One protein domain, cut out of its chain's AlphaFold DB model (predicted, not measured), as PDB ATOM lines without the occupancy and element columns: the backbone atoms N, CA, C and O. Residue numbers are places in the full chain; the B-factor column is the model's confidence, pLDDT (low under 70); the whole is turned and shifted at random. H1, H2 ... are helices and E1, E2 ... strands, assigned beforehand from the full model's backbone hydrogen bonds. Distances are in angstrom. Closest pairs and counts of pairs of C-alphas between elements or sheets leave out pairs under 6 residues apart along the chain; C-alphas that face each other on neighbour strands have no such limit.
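AT A GLANCE: This is residues 3 to 90 of the 95 residues of an uncharacterized protein of Hungateiclostridiaceae bacterium KB18 (UniProt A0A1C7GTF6). One twisted sheet of five strands forms a wall, with two helices packed over one of its faces and the other face bare of helices. The long helix H2 covers E3 and E4, and the short helix H1 lies over E2. The printed part has 88 residues, with named elements in the order H1, E1, E2, E3, E4, E5, H2; the sheet's order is E1, E2, E3, E4, E5, all antiparallel. The class is mixed, helices and strands. The whole is compact, with a radius of gyration of the C-alphas of 13.1 A, and elongated in outline, spanning 43 by 27 by 25 A.

IN THESE COORDINATES: The sheet holds E1, residues 16 to 20, 13.0 A from first to last C-alpha; E2, residues 26 to 33, 23.3 A; E3, residues 36 to 43, 23.5 A; E4, residues 46 to 55, 27.1 A; and E5, residues 58 to 68, 29.1 A. E5 bends by 53 degrees at residue 65. H1 is residues 4 to 10, 9.8 A long, from C-alpha 4 at (246.236, 276.695, 264.030). H2 is residues 76 to 90, 20.8 A long, and ends at C-alpha 90 at (244.476, 263.983, 246.171).

HOW THE PARTS SIT: The five strands form a meander, each strand the antiparallel neighbour of the one before, and each successive pair is a hairpin. Between E1 and E2, N 18 and O 28 are 2.9 A apart, within hydrogen-bond range. So are N 29 and O 40 of E2 and E3 at 2.8 A, N 41 and O 48 of E3 and E4 at 2.8 A, and N 53 and O 60 of E4 and E5 at 2.8 A. The edge strands E1 and E5 are apart. H2 is on the sheet, over E3 and E4 at a height of 8.9 A, and runs along the strands, at 8 degrees to E3 on the local plane. Its closest C-alphas to E4 are Val 79 and Val 47, 6.7 A. H1 is on the same face, over E2 at a height of 9.3 A, and runs along the strands, at 14 degrees to E2 on the local plane. H2 touches H1 with residues 76 to 80 alone, at a steep tilt of 47 degrees, the same way; the closest C-alphas, of Val 7 and Phe 80, are 5.7 A apart. Every O i to N i+4 pair is within hydrogen-bond range in H1 and H2.

THE WHOLE: The two C-alphas farthest apart are those of Gly 57 and Pro 72, 44.0 A. The printed part, residues 3 to 90, has no cut. The link from E5 to H2, 7 residues, is short; the other links are tight. The mean pLDDT of the printed part is 94.1, and no printed residue is under 70.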
ATOM      1  N   THR A   3     242.369 278.387 266.575       93.06
ATOM      2  CA  THR A   3     243.838 278.385 266.479       93.06
ATOM      3  C   THR A   3     244.371 277.375 265.466       93.06
ATOM      4  O   THR A   3     243.753 276.347 265.185       93.06
ATOM      5  N   LEU A   4     245.567 277.637 264.931       93.31
ATOM      6  CA  LEU A   4     246.236 276.695 264.030       93.31
ATOM      7  C   LEU A   4     246.573 275.367 264.734       93.31
ATOM      8  O   LEU A   4     246.634 274.322 264.093       93.31
ATOM      9  N   GLU A   5     246.754 275.385 266.059       95.00
ATOM     10  CA  GLU A   5     246.933 274.172 266.866       95.00
ATOM     11  C   GLU A   5     245.693 273.272 266.851       95.00
ATOM     12  O   GLU A   5     245.839 272.051 266.787       95.00
ATOM     13  N   GLU A   6     244.489 273.847 266.845       94.81
ATOM     14  CA  GLU A   6     243.246 273.081 266.694       94.81
ATOM     15  C   GLU A   6     243.140 272.455 265.306       94.81
ATOM     16  O   GLU A   6     242.824 271.269 265.201       94.81
ATOM     17  N   VAL A   7     243.485 273.209 264.253       94.31
ATOM     18  CA  VAL A   7     243.554 272.689 262.876       94.31
ATOM     19  C   VAL A   7     244.537 271.519 262.807       94.31
ATOM     20  O   VAL A   7     244.200 270.441 262.319       94.31
ATOM     21  N   TYR A   8     245.744 271.694 263.350       95.94
ATOM     22  CA  TYR A   8     246.757 270.641 263.417       95.94
ATOM     23  C   TYR A   8     246.243 269.412 264.177       95.94
ATOM     24  O   TYR A   8     246.360 268.285 263.694       95.94
ATOM     25  N   GLY A   9     245.646 269.621 265.353       95.62
ATOM     26  CA  GLY A   9     245.064 268.562 266.170       95.62
ATOM     27  C   GLY A   9     244.000 267.776 265.407       95.62
ATOM     28  O   GLY A   9     244.070 266.547 265.360       95.62
ATOM     29  N   ALA A  10     243.085 268.471 264.728       95.69
ATOM     30  CA  ALA A  10     242.012 267.878 263.932       95.69
ATOM     31  C   ALA A  10     242.516 267.079 262.716       95.69
ATOM     32  O   ALA A  10     241.877 266.114 262.297       95.69
ATOM     33  N   LEU A  11     243.676 267.440 262.162       95.12
ATOM     34  CA  LEU A  11     244.317 266.724 261.053       95.12
ATOM     35  C   LEU A  11     245.108 265.483 261.504       95.12
ATOM     36  O   LEU A  11     245.620 264.733 260.664       95.12
ATOM     37  N   THR A  12     245.228 265.240 262.812       93.69
ATOM     38  CA  THR A  12     245.950 264.078 263.343       93.69
ATOM     39  C   THR A  12     245.342 262.782 262.805       93.69
ATOM     40  O   THR A  12     244.133 262.569 262.842       93.69
ATOM     41  N   GLY A  13     246.191 261.899 262.277       92.38
ATOM     42  CA  GLY A  13     245.765 260.638 261.663       92.38
ATOM     43  C   GLY A  13     245.469 260.714 260.160       92.38
ATOM     44  O   GLY A  13     245.341 259.667 259.533       92.38
ATOM     45  N   GLN A  14     245.448 261.907 259.548       92.00
ATOM     46  CA  GLN A  14     245.326 262.063 258.086       92.00
ATOM     47  C   GLN A  14     246.661 261.855 257.340       92.00
ATOM     48  O   GLN A  14     246.703 261.800 256.111       92.00
ATOM     49  N   GLY A  15     247.768 261.745 258.077       93.44
ATOM     50  CA  GLY A  15     249.122 261.615 257.548       93.44
ATOM     51  C   GLY A  15     250.171 261.944 258.607       93.44
ATOM     52  O   GLY A  15     249.885 261.935 259.806       93.44
ATOM     53  N   ARG A  16     251.397 262.243 258.168       96.62
ATOM     54  CA  ARG A  16     252.466 262.748 259.039       96.62
ATOM     55  C   ARG A  16     252.374 264.266 259.094       96.62
ATOM     56  O   ARG A  16     252.582 264.920 258.079       96.62
ATOM     57  N   LEU A  17     252.088 264.804 260.271       96.75
ATOM     58  CA  LEU A  17     252.078 266.239 260.523       96.75
ATOM     59  C   LEU A  17     253.403 266.700 261.122       96.75
ATOM     60  O   LEU A  17     254.001 265.988 261.930       96.75
ATOM     61  N   GLU A  18     253.837 267.894 260.732       96.81
ATOM     62  CA  GLU A  18     255.026 268.551 261.265       96.81
ATOM     63  C   GLU A  18     254.789 270.050 261.416       96.81
ATOM     64  O   GLU A  18     254.306 270.704 260.492       96.81
ATOM     65  N   TRP A  19     255.164 270.604 262.566       96.69
ATOM     66  CA  TRP A  19     255.231 272.050 262.755       96.69
ATOM     67  C   TRP A  19     256.416 272.642 261.990       96.69
ATOM     68  O   TRP A  19     257.498 272.054 261.952       96.69
ATOM     69  N   ILE A  20     256.224 273.831 261.421       93.12
ATOM     70  CA  ILE A  20     257.294 274.650 260.855       93.12
ATOM     71  C   ILE A  20     257.577 275.814 261.799       93.12
ATOM     72  O   ILE A  20     256.696 276.607 262.130       93.12
ATOM     73  N   GLY A  21     258.849 275.948 262.170       84.75
ATOM     74  CA  GLY A  21     259.312 276.998 263.069       84.75
ATOM     75  C   GLY A  21     258.922 276.756 264.528       84.75
ATOM     76  O   GLY A  21     258.215 275.815 264.876       84.75
ATOM     77  N   GLU A  22     259.415 277.624 265.408       77.94
ATOM     78  CA  GLU A  22     259.299 277.436 266.862       77.94
ATOM     79  C   GLU A  22     257.929 277.844 267.421       77.94
ATOM     80  O   GLU A  22     257.535 277.393 268.493       77.94
ATOM     81  N   LYS A  23     257.183 278.688 266.697       85.88
ATOM     82  CA  LYS A  23     255.947 279.319 267.187       85.88
ATOM     83  C   LYS A  23     254.657 278.587 266.813       85.88
ATOM     84  O   LYS A  23     253.590 279.139 267.049       85.88
ATOM     85  N   LYS A  24     254.737 277.393 266.205       89.19
ATOM     86  CA  LYS A  24     253.567 276.653 265.688       89.19
ATOM     87  C   LYS A  24     252.633 277.522 264.822       89.19
ATOM     88  O   LYS A  24     251.417 277.374 264.845       89.19
ATOM     89  N   SER A  25     253.213 278.455 264.068       90.94
ATOM     90  CA  SER A  25     252.477 279.397 263.215       90.94
ATOM     91  C   SER A  25     252.234 278.861 261.806       90.94
ATOM     92  O   SER A  25     251.524 279.484 261.033       90.94
ATOM     93  N   ALA A  26     252.851 277.735 261.455       95.88
ATOM     94  CA  ALA A  26     252.671 277.050 260.186       95.88
ATOM     95  C   ALA A  26     252.946 275.558 260.374       95.88
ATOM     96  O   ALA A  26     253.746 275.171 261.231       95.88
ATOM     97  N   ALA A  27     252.334 274.716 259.554       97.56
ATOM     98  CA  ALA A  27     252.529 273.277 259.594       97.56
ATOM     99  C   ALA A  27     252.505 272.659 258.197       97.56
ATOM    100  O   ALA A  27     252.100 273.273 257.210       97.56
ATOM    101  N   VAL A  28     252.975 271.416 258.113       97.94
ATOM    102  CA  VAL A  28     252.893 270.597 256.908       97.94
ATOM    103  C   VAL A  28     252.266 269.258 257.233       97.94
ATOM    104  O   VAL A  28     252.698 268.560 258.148       97.94
ATOM    105  N   LEU A  29     251.284 268.872 256.427       97.94
ATOM    106  CA  LEU A  29     250.729 267.528 256.385       97.94
ATOM    107  C   LEU A  29     251.316 266.763 255.200       97.94
ATOM    108  O   LEU A  29     251.048 267.092 254.047       97.94
ATOM    109  N   TYR A  30     252.070 265.705 255.470       97.25
ATOM    110  CA  TYR A  30     252.550 264.762 254.464       97.25
ATOM    111  C   TYR A  30     251.632 263.547 254.381       97.25
ATOM    112  O   TYR A  30     251.350 262.892 255.386       97.25
ATOM    113  N   PHE A  31     251.243 263.171 253.168       95.44
ATOM    114  CA  PHE A  31     250.499 261.940 252.915       95.44
ATOM    115  C   PHE A  31     250.919 261.313 251.587       95.44
ATOM    116  O   PHE A  31     251.578 261.929 250.751       95.44
ATOM    117  N   SER A  32     250.590 260.039 251.397       92.62
ATOM    118  CA  SER A  32     250.927 259.302 250.178       92.62
ATOM    119  C   SER A  32     249.677 258.713 249.548       92.62
ATOM    120  O   SER A  32     248.761 258.289 250.249       92.62
ATOM    121  N   ARG A  33     249.664 258.633 248.217       85.38
ATOM    122  CA  ARG A  33     248.651 257.891 247.463       85.38
ATOM    123  C   ARG A  33     249.303 257.128 246.326       85.38
ATOM    124  O   ARG A  33     249.861 257.707 245.390       85.38
ATOM    125  N   GLY A  34     249.207 255.802 246.396       86.88
ATOM    126  CA  GLY A  34     249.940 254.923 245.492       86.88
ATOM    127  C   GLY A  34     251.440 255.216 245.570       86.88
ATOM    128  O   GLY A  34     252.020 255.207 246.647       86.88
ATOM    129  N   ARG A  35     252.063 255.514 244.425       88.94
ATOM    130  CA  ARG A  35     253.496 255.853 244.338       88.94
ATOM    131  C   ARG A  35     253.796 257.347 244.498       88.94
ATOM    132  O   ARG A  35     254.955 257.737 244.408       88.94
ATOM    133  N   LYS A  36     252.769 258.188 244.661       92.75
ATOM    134  CA  LYS A  36     252.925 259.642 244.778       92.75
ATOM    135  C   LYS A  36     252.937 260.049 246.246       92.75
ATOM    136  O   LYS A  36     252.132 259.552 247.034       92.75
ATOM    137  N   GLN A  37     253.825 260.976 246.580       95.56
ATOM    138  CA  GLN A  37     253.886 261.622 247.888       95.56
ATOM    139  C   GLN A  37     253.418 263.062 247.735       95.56
ATOM    140  O   GLN A  37     253.788 263.732 246.770       95.56
ATOM    141  N   TYR A  38     252.614 263.523 248.679       96.88
ATOM    142  CA  TYR A  38     252.073 264.869 248.727       96.88
ATOM    143  C   TYR A  38     252.454 265.518 250.048       96.88
ATOM    144  O   TYR A  38     252.662 264.836 251.056       96.88
ATOM    145  N   LYS A  39     252.524 266.842 250.026       97.44
ATOM    146  CA  LYS A  39     252.568 267.657 251.228       97.44
ATOM    147  C   LYS A  39     251.574 268.799 251.085       97.44
ATOM    148  O   LYS A  39     251.436 269.345 249.992       97.44
ATOM    149  N   VAL A  40     250.908 269.149 252.171       98.00
ATOM    150  CA  VAL A  40     250.071 270.341 252.269       98.00
ATOM    151  C   VAL A  40     250.699 271.229 253.319       98.00
ATOM    152  O   VAL A  40     250.725 270.858 254.487       98.00
ATOM    153  N   TYR A  41     251.259 272.350 252.889       98.00
ATOM    154  CA  TYR A  41     251.680 273.426 253.771       98.00
ATOM    155  C   TYR A  41     250.463 274.271 254.129       98.00
ATOM    156  O   TYR A  41     249.656 274.566 253.246       98.00
ATOM    157  N   PHE A  42     250.335 274.654 255.395       97.69
ATOM    158  CA  PHE A  42     249.250 275.513 255.840       97.69
ATOM    159  C   PHE A  42     249.650 276.411 257.015       97.69
ATOM    160  O   PHE A  42     250.378 275.995 257.918       97.69
ATOM    161  N   ASP A  43     249.143 277.638 256.986       96.12
ATOM    162  CA  ASP A  43     249.133 278.620 258.071       96.12
ATOM    163  C   ASP A  43     247.773 279.350 258.085       96.12
ATOM    164  O   ASP A  43     246.826 278.907 257.430       96.12
ATOM    165  N   ASP A  44     247.650 280.431 258.854       93.94
ATOM    166  CA  ASP A  44     246.428 281.241 258.955       93.94
ATOM    167  C   ASP A  44     246.117 282.076 257.696       93.94
ATOM    168  O   ASP A  44     245.011 282.586 257.550       93.94
ATOM    169  N   SER A  45     247.065 282.184 256.767       94.88
ATOM    170  CA  SER A  45     246.993 283.025 255.569       94.88
ATOM    171  C   SER A  45     247.071 282.237 254.258       94.88
ATOM    172  O   SER A  45     246.798 282.772 253.177       94.88
ATOM    173  N   ASN A  46     247.462 280.963 254.306       96.69
ATOM    174  CA  ASN A  46     247.808 280.202 253.118       96.69
ATOM    175  C   ASN A  46     247.646 278.689 253.302       96.69
ATOM    176  O   ASN A  46     248.072 278.114 254.295       96.69
ATOM    177  N   VAL A  47     247.142 278.026 252.258       98.00
ATOM    178  CA  VAL A  47     247.230 276.574 252.067       98.00
ATOM    179  C   VAL A  47     247.854 276.302 250.701       98.00
ATOM    180  O   VAL A  47     247.369 276.787 249.681       98.00
ATOM    181  N   GLU A  48     248.914 275.498 250.659       98.19
ATOM    182  CA  GLU A  48     249.565 275.058 249.424       98.19
ATOM    183  C   GLU A  48     249.703 273.538 249.407       98.19
ATOM    184  O   GLU A  48     250.259 272.948 250.331       98.19
ATOM    185  N   ILE A  49     249.274 272.905 248.317       97.75
ATOM    186  CA  ILE A  49     249.548 271.497 248.055       97.75
ATOM    187  C   ILE A  49     250.681 271.343 247.039       97.75
ATOM    188  O   ILE A  49     250.686 271.932 245.958       97.75
ATOM    189  N   SER A  50     251.617 270.463 247.372       97.62
ATOM    190  CA  SER A  50     252.730 270.070 246.519       97.62
ATOM    191  C   SER A  50     252.778 268.551 246.336       97.62
ATOM    192  O   SER A  50     252.458 267.787 247.250       97.62
ATOM    193  N   VAL A  51     253.252 268.097 245.176       96.62
ATOM    194  CA  VAL A  51     253.532 266.682 244.885       96.62
ATOM    195  C   VAL A  51     255.030 266.457 244.729       96.62
ATOM    196  O   VAL A  51     255.735 267.245 244.100       96.62
ATOM    197  N   LYS A  52     255.541 265.359 245.287       97.06
ATOM    198  CA  LYS A  52     256.940 264.979 245.115       97.06
ATOM    199  C   LYS A  52     257.159 264.468 243.694       97.06
ATOM    200  O   LYS A  52     256.514 263.507 243.264       97.06
ATOM    201  N   LYS A  53     258.081 265.096 242.970       95.12
ATOM    202  CA  LYS A  53     258.518 264.700 241.629       95.12
ATOM    203  C   LYS A  53     259.997 264.348 241.639       95.12
ATOM    204  O   LYS A  53     260.754 264.746 242.521       95.12
ATOM    205  N   ARG A  54     260.400 263.592 240.621       94.81
ATOM    206  CA  ARG A  54     261.798 263.269 240.350       94.81
ATOM    207  C   ARG A  54     262.110 263.606 238.901       94.81
ATOM    208  O   ARG A  54     261.425 263.118 238.006       94.81
ATOM    209  N   LEU A  55     263.133 264.423 238.677       91.50
ATOM    210  CA  LEU A  55     263.606 264.798 237.347       91.50
ATOM    211  C   LEU A  55     265.135 264.737 237.328       91.50
ATOM    212  O   LEU A  55     265.786 265.289 238.208       91.50
ATOM    213  N   PHE A  56     265.700 264.020 236.352       90.50
ATOM    214  CA  PHE A  56     267.151 263.806 236.211       90.50
ATOM    215  C   PHE A  56     267.854 263.360 237.505       90.50
ATOM    216  O   PHE A  56     268.926 263.840 237.852       90.50
ATOM    217  N   GLY A  57     267.232 262.443 238.248       90.44
ATOM    218  CA  GLY A  57     267.783 261.921 239.500       90.44
ATOM    219  C   GLY A  57     267.493 262.776 240.735       90.44
ATOM    220  O   GLY A  57     267.455 262.201 241.820       90.44
ATOM    221  N   ASN A  58     267.174 264.063 240.573       94.69
ATOM    222  CA  ASN A  58     266.867 264.987 241.663       94.69
ATOM    223  C   ASN A  58     265.396 264.907 242.074       94.69
ATOM    224  O   ASN A  58     264.503 264.887 241.223       94.69
ATOM    225  N   GLU A  59     265.146 264.879 243.380       95.81
ATOM    226  CA  GLU A  59     263.802 264.957 243.949       95.81
ATOM    227  C   GLU A  59     263.463 266.404 244.318       95.81
ATOM    228  O   GLU A  59     264.282 267.107 244.905       95.81
ATOM    229  N   TYR A  60     262.246 266.841 244.000       96.00
ATOM    230  CA  TYR A  60     261.742 268.161 244.370       96.00
ATOM    231  C   TYR A  60     260.239 268.112 244.644       96.00
ATOM    232  O   TYR A  60     259.536 267.184 244.234       96.00
ATOM    233  N   TRP A  61     259.753 269.116 245.365       97.12
ATOM    234  CA  TRP A  61     258.329 269.336 245.580       97.12
ATOM    235  C   TRP A  61     257.822 270.318 244.532       97.12
ATOM    236  O   TRP A  61     258.342 271.424 244.429       97.12
ATOM    237  N   ASP A  62     256.839 269.890 243.753       96.50
ATOM    238  CA  ASP A  62     256.188 270.703 242.733       96.50
ATOM    239  C   ASP A  62     254.845 271.198 243.264       96.50
ATOM    240  O   ASP A  62     254.003 270.369 243.627       96.50
ATOM    241  N   SER A  63     254.655 272.516 243.332       96.56
ATOM    242  CA  SER A  63     253.393 273.120 243.773       96.56
ATOM    243  C   SER A  63     252.321 272.905 242.710       96.56
ATOM    244  O   SER A  63     252.524 273.214 241.536       96.56
ATOM    245  N   ILE A  64     251.185 272.333 243.113       95.31
ATOM    246  CA  ILE A  64     250.073 271.997 242.208       95.31
ATOM    247  C   ILE A  64     248.789 272.760 242.532       95.31
ATOM    248  O   ILE A  64     247.811 272.643 241.798       95.31
ATOM    249  N   GLY A  65     248.778 273.542 243.611       94.69
ATOM    250  CA  GLY A  65     247.646 274.378 243.984       94.69
ATOM    251  C   GLY A  65     247.921 275.188 245.244       94.69
ATOM    252  O   GLY A  65     248.590 274.714 246.161       94.69
ATOM    253  N   GLN A  66     247.374 276.400 245.284       96.31
ATOM    254  CA  GLN A  66     247.491 277.327 246.404       96.31
ATOM    255  C   GLN A  66     246.160 278.055 246.609       96.31
ATOM    256  O   GLN A  66     245.503 278.433 245.636       96.31
ATOM    257  N   ARG A  67     245.797 278.297 247.867       96.38
ATOM    258  CA  ARG A  67     244.720 279.203 248.272       96.38
ATOM    259  C   ARG A  67     245.243 280.142 249.352       96.38
ATOM    260  O   ARG A  67     245.903 279.691 250.282       96.38
ATOM    261  N   ARG A  68     244.944 281.432 249.211       96.38
ATOM    262  CA  ARG A  68     245.286 282.467 250.190       96.38
ATOM    263  C   ARG A  68     244.031 282.939 250.911       96.38
ATOM    264  O   ARG A  68     242.982 283.029 250.277       96.38
ATOM    265  N   TYR A  69     244.198 283.262 252.183       93.06
ATOM    266  CA  TYR A  69     243.187 283.782 253.092       93.06
ATOM    267  C   TYR A  69     243.625 285.190 253.482       93.06
ATOM    268  O   TYR A  69     244.623 285.378 254.175       93.06
ATOM    269  N   ILE A  70     242.970 286.185 252.899       92.25
ATOM    270  CA  ILE A  70     243.333 287.608 253.017       92.25
ATOM    271  C   ILE A  70     242.127 288.483 253.357       92.25
ATOM    272  O   ILE A  70     242.279 289.684 253.582       92.25
ATOM    273  N   SER A  71     240.936 287.896 253.335       90.44
ATOM    274  CA  SER A  71     239.675 288.574 253.581       90.44
ATOM    275  C   SER A  71     239.388 288.547 255.083       90.44
ATOM    276  O   SER A  71     239.728 287.568 255.747       90.44
ATOM    277  N   PRO A  72     238.745 289.582 255.641       84.62
ATOM    278  CA  PRO A  72     238.356 289.591 257.052       84.62
ATOM    279  C   PRO A  72     237.421 288.442 257.449       84.62
ATOM    280  O   PRO A  72     237.330 288.114 258.628       84.62
ATOM    281  N   GLU A  73     236.697 287.871 256.484       89.06
ATOM    282  CA  GLU A  73     235.783 286.748 256.689       89.06
ATOM    283  C   GLU A  73     236.482 285.382 256.654       89.06
ATOM    284  O   GLU A  73     235.854 284.389 257.020       89.06
ATOM    285  N   ASP A  74     237.744 285.315 256.210       91.12
ATOM    286  CA  ASP A  74     238.486 284.060 256.161       91.12
ATOM    287  C   ASP A  74     238.813 283.575 257.584       91.12
ATOM    288  O   ASP A  74     239.245 284.340 258.451       91.12
ATOM    289  N   SER A  75     238.630 282.279 257.818       94.62
ATOM    290  CA  SER A  75     238.789 281.655 259.128       94.62
ATOM    291  C   SER A  75     239.707 280.435 259.088       94.62
ATOM    292  O   SER A  75     240.012 279.863 258.039       94.62
ATOM    293  N   LEU A  76     240.121 279.971 260.267       94.75
ATOM    294  CA  LEU A  76     240.867 278.718 260.387       94.75
ATOM    295  C   LEU A  76     240.016 277.485 260.056       94.75
ATOM    296  O   LEU A  76     240.577 276.442 259.712       94.75
ATOM    297  N   ASP A  77     238.685 277.596 260.098       95.88
ATOM    298  CA  ASP A  77     237.808 276.551 259.571       95.88
ATOM    299  C   ASP A  77     237.979 276.422 258.050       95.88
ATOM    300  O   ASP A  77     238.124 275.305 257.556       95.88
ATOM    301  N   ASP A  78     238.101 277.528 257.306       96.12
ATOM    302  CA  ASP A  78     238.347 277.495 255.855       96.12
ATOM    303  C   ASP A  78     239.706 276.865 255.508       96.12
ATOM    304  O   ASP A  78     239.833 276.114 254.528       96.12
ATOM    305  N   VAL A  79     240.726 277.141 256.332       96.69
ATOM    306  CA  VAL A  79     242.045 276.494 256.248       96.69
ATOM    307  C   VAL A  79     241.883 274.987 256.417       96.69
ATOM    308  O   VAL A  79     242.307 274.227 255.542       96.69
ATOM    309  N   PHE A  80     241.238 274.541 257.499       97.12
ATOM    310  CA  PHE A  80     240.997 273.123 257.759       97.12
ATOM    311  C   PHE A  80     240.211 272.451 256.629       97.12
ATOM    312  O   PHE A  80     240.623 271.395 256.136       97.12
ATOM    313  N   GLU A  81     239.114 273.061 256.183       96.62
ATOM    314  CA  GLU A  81     238.286 272.548 255.094       96.62
ATOM    315  C   GLU A  81     239.090 272.385 253.810       96.62
ATOM    316  O   GLU A  81     238.991 271.351 253.144       96.62
ATOM    317  N   THR A  82     239.944 273.355 253.487       97.06
ATOM    318  CA  THR A  82     240.786 273.300 252.290       97.06
ATOM    319  C   THR A  82     241.881 272.242 252.416       97.06
ATOM    320  O   THR A  82     242.114 271.500 251.460       97.06
ATOM    321  N   VAL A  83     242.515 272.086 253.585       96.56
ATOM    322  CA  VAL A  83     243.483 270.997 253.814       96.56
ATOM    323  C   VAL A  83     242.797 269.634 253.685       96.56
ATOM    324  O   VAL A  83     243.298 268.749 252.989       96.56
ATOM    325  N   MET A  84     241.618 269.463 254.285       96.00
ATOM    326  CA  MET A  84     240.836 268.233 254.163       96.00
ATOM    327  C   MET A  84     240.357 267.995 252.733       96.00
ATOM    328  O   MET A  84     240.337 266.848 252.283       96.00
ATOM    329  N   TRP A  85     240.002 269.045 251.994       94.88
ATOM    330  CA  TRP A  85     239.694 268.949 250.572       94.88
ATOM    331  C   TRP A  85     240.914 268.467 249.784       94.88
ATOM    332  O   TRP A  85     240.781 267.531 249.003       94.88
ATOM    333  N   CYS A  86     242.116 268.985 250.053       94.81
ATOM    334  CA  CYS A  86     243.355 268.485 249.453       94.81
ATOM    335  C   CYS A  86     243.583 266.994 249.756       94.81
ATOM    336  O   CYS A  86     243.903 266.218 248.853       94.81
ATOM    337  N   VAL A  87     243.380 266.564 251.005       92.69
ATOM    338  CA  VAL A  87     243.478 265.146 251.390       92.69
ATOM    339  C   VAL A  87     242.400 264.307 250.700       92.69
ATOM    340  O   VAL A  87     242.680 263.189 250.284       92.69
ATOM    341  N   LYS A  88     241.180 264.807 250.510       91.19
ATOM    342  CA  LYS A  88     240.116 264.069 249.809       91.19
ATOM    343  C   LYS A  88     240.368 264.000 248.307       91.19
ATOM    344  O   LYS A  88     240.388 262.915 247.743       91.19
ATOM    345  N   GLU A  89     240.633 265.117 247.655       89.12
ATOM    346  CA  GLU A  89     240.840 265.173 246.209       89.12
ATOM    347  C   GLU A  89     242.080 264.359 245.805       89.12
ATOM    348  O   GLU A  89     242.037 263.445 244.969       89.12
ATOM    349  N   TYR A  90     243.196 264.603 246.495       84.38
ATOM    350  CA  TYR A  90     244.476 263.983 246.171       84.38
ATOM    351  C   TYR A  90     244.753 262.705 246.955       84.38
ATOM    352  O   TYR A  90     245.592 261.922 246.512       84.38
TER     353      TYR A  90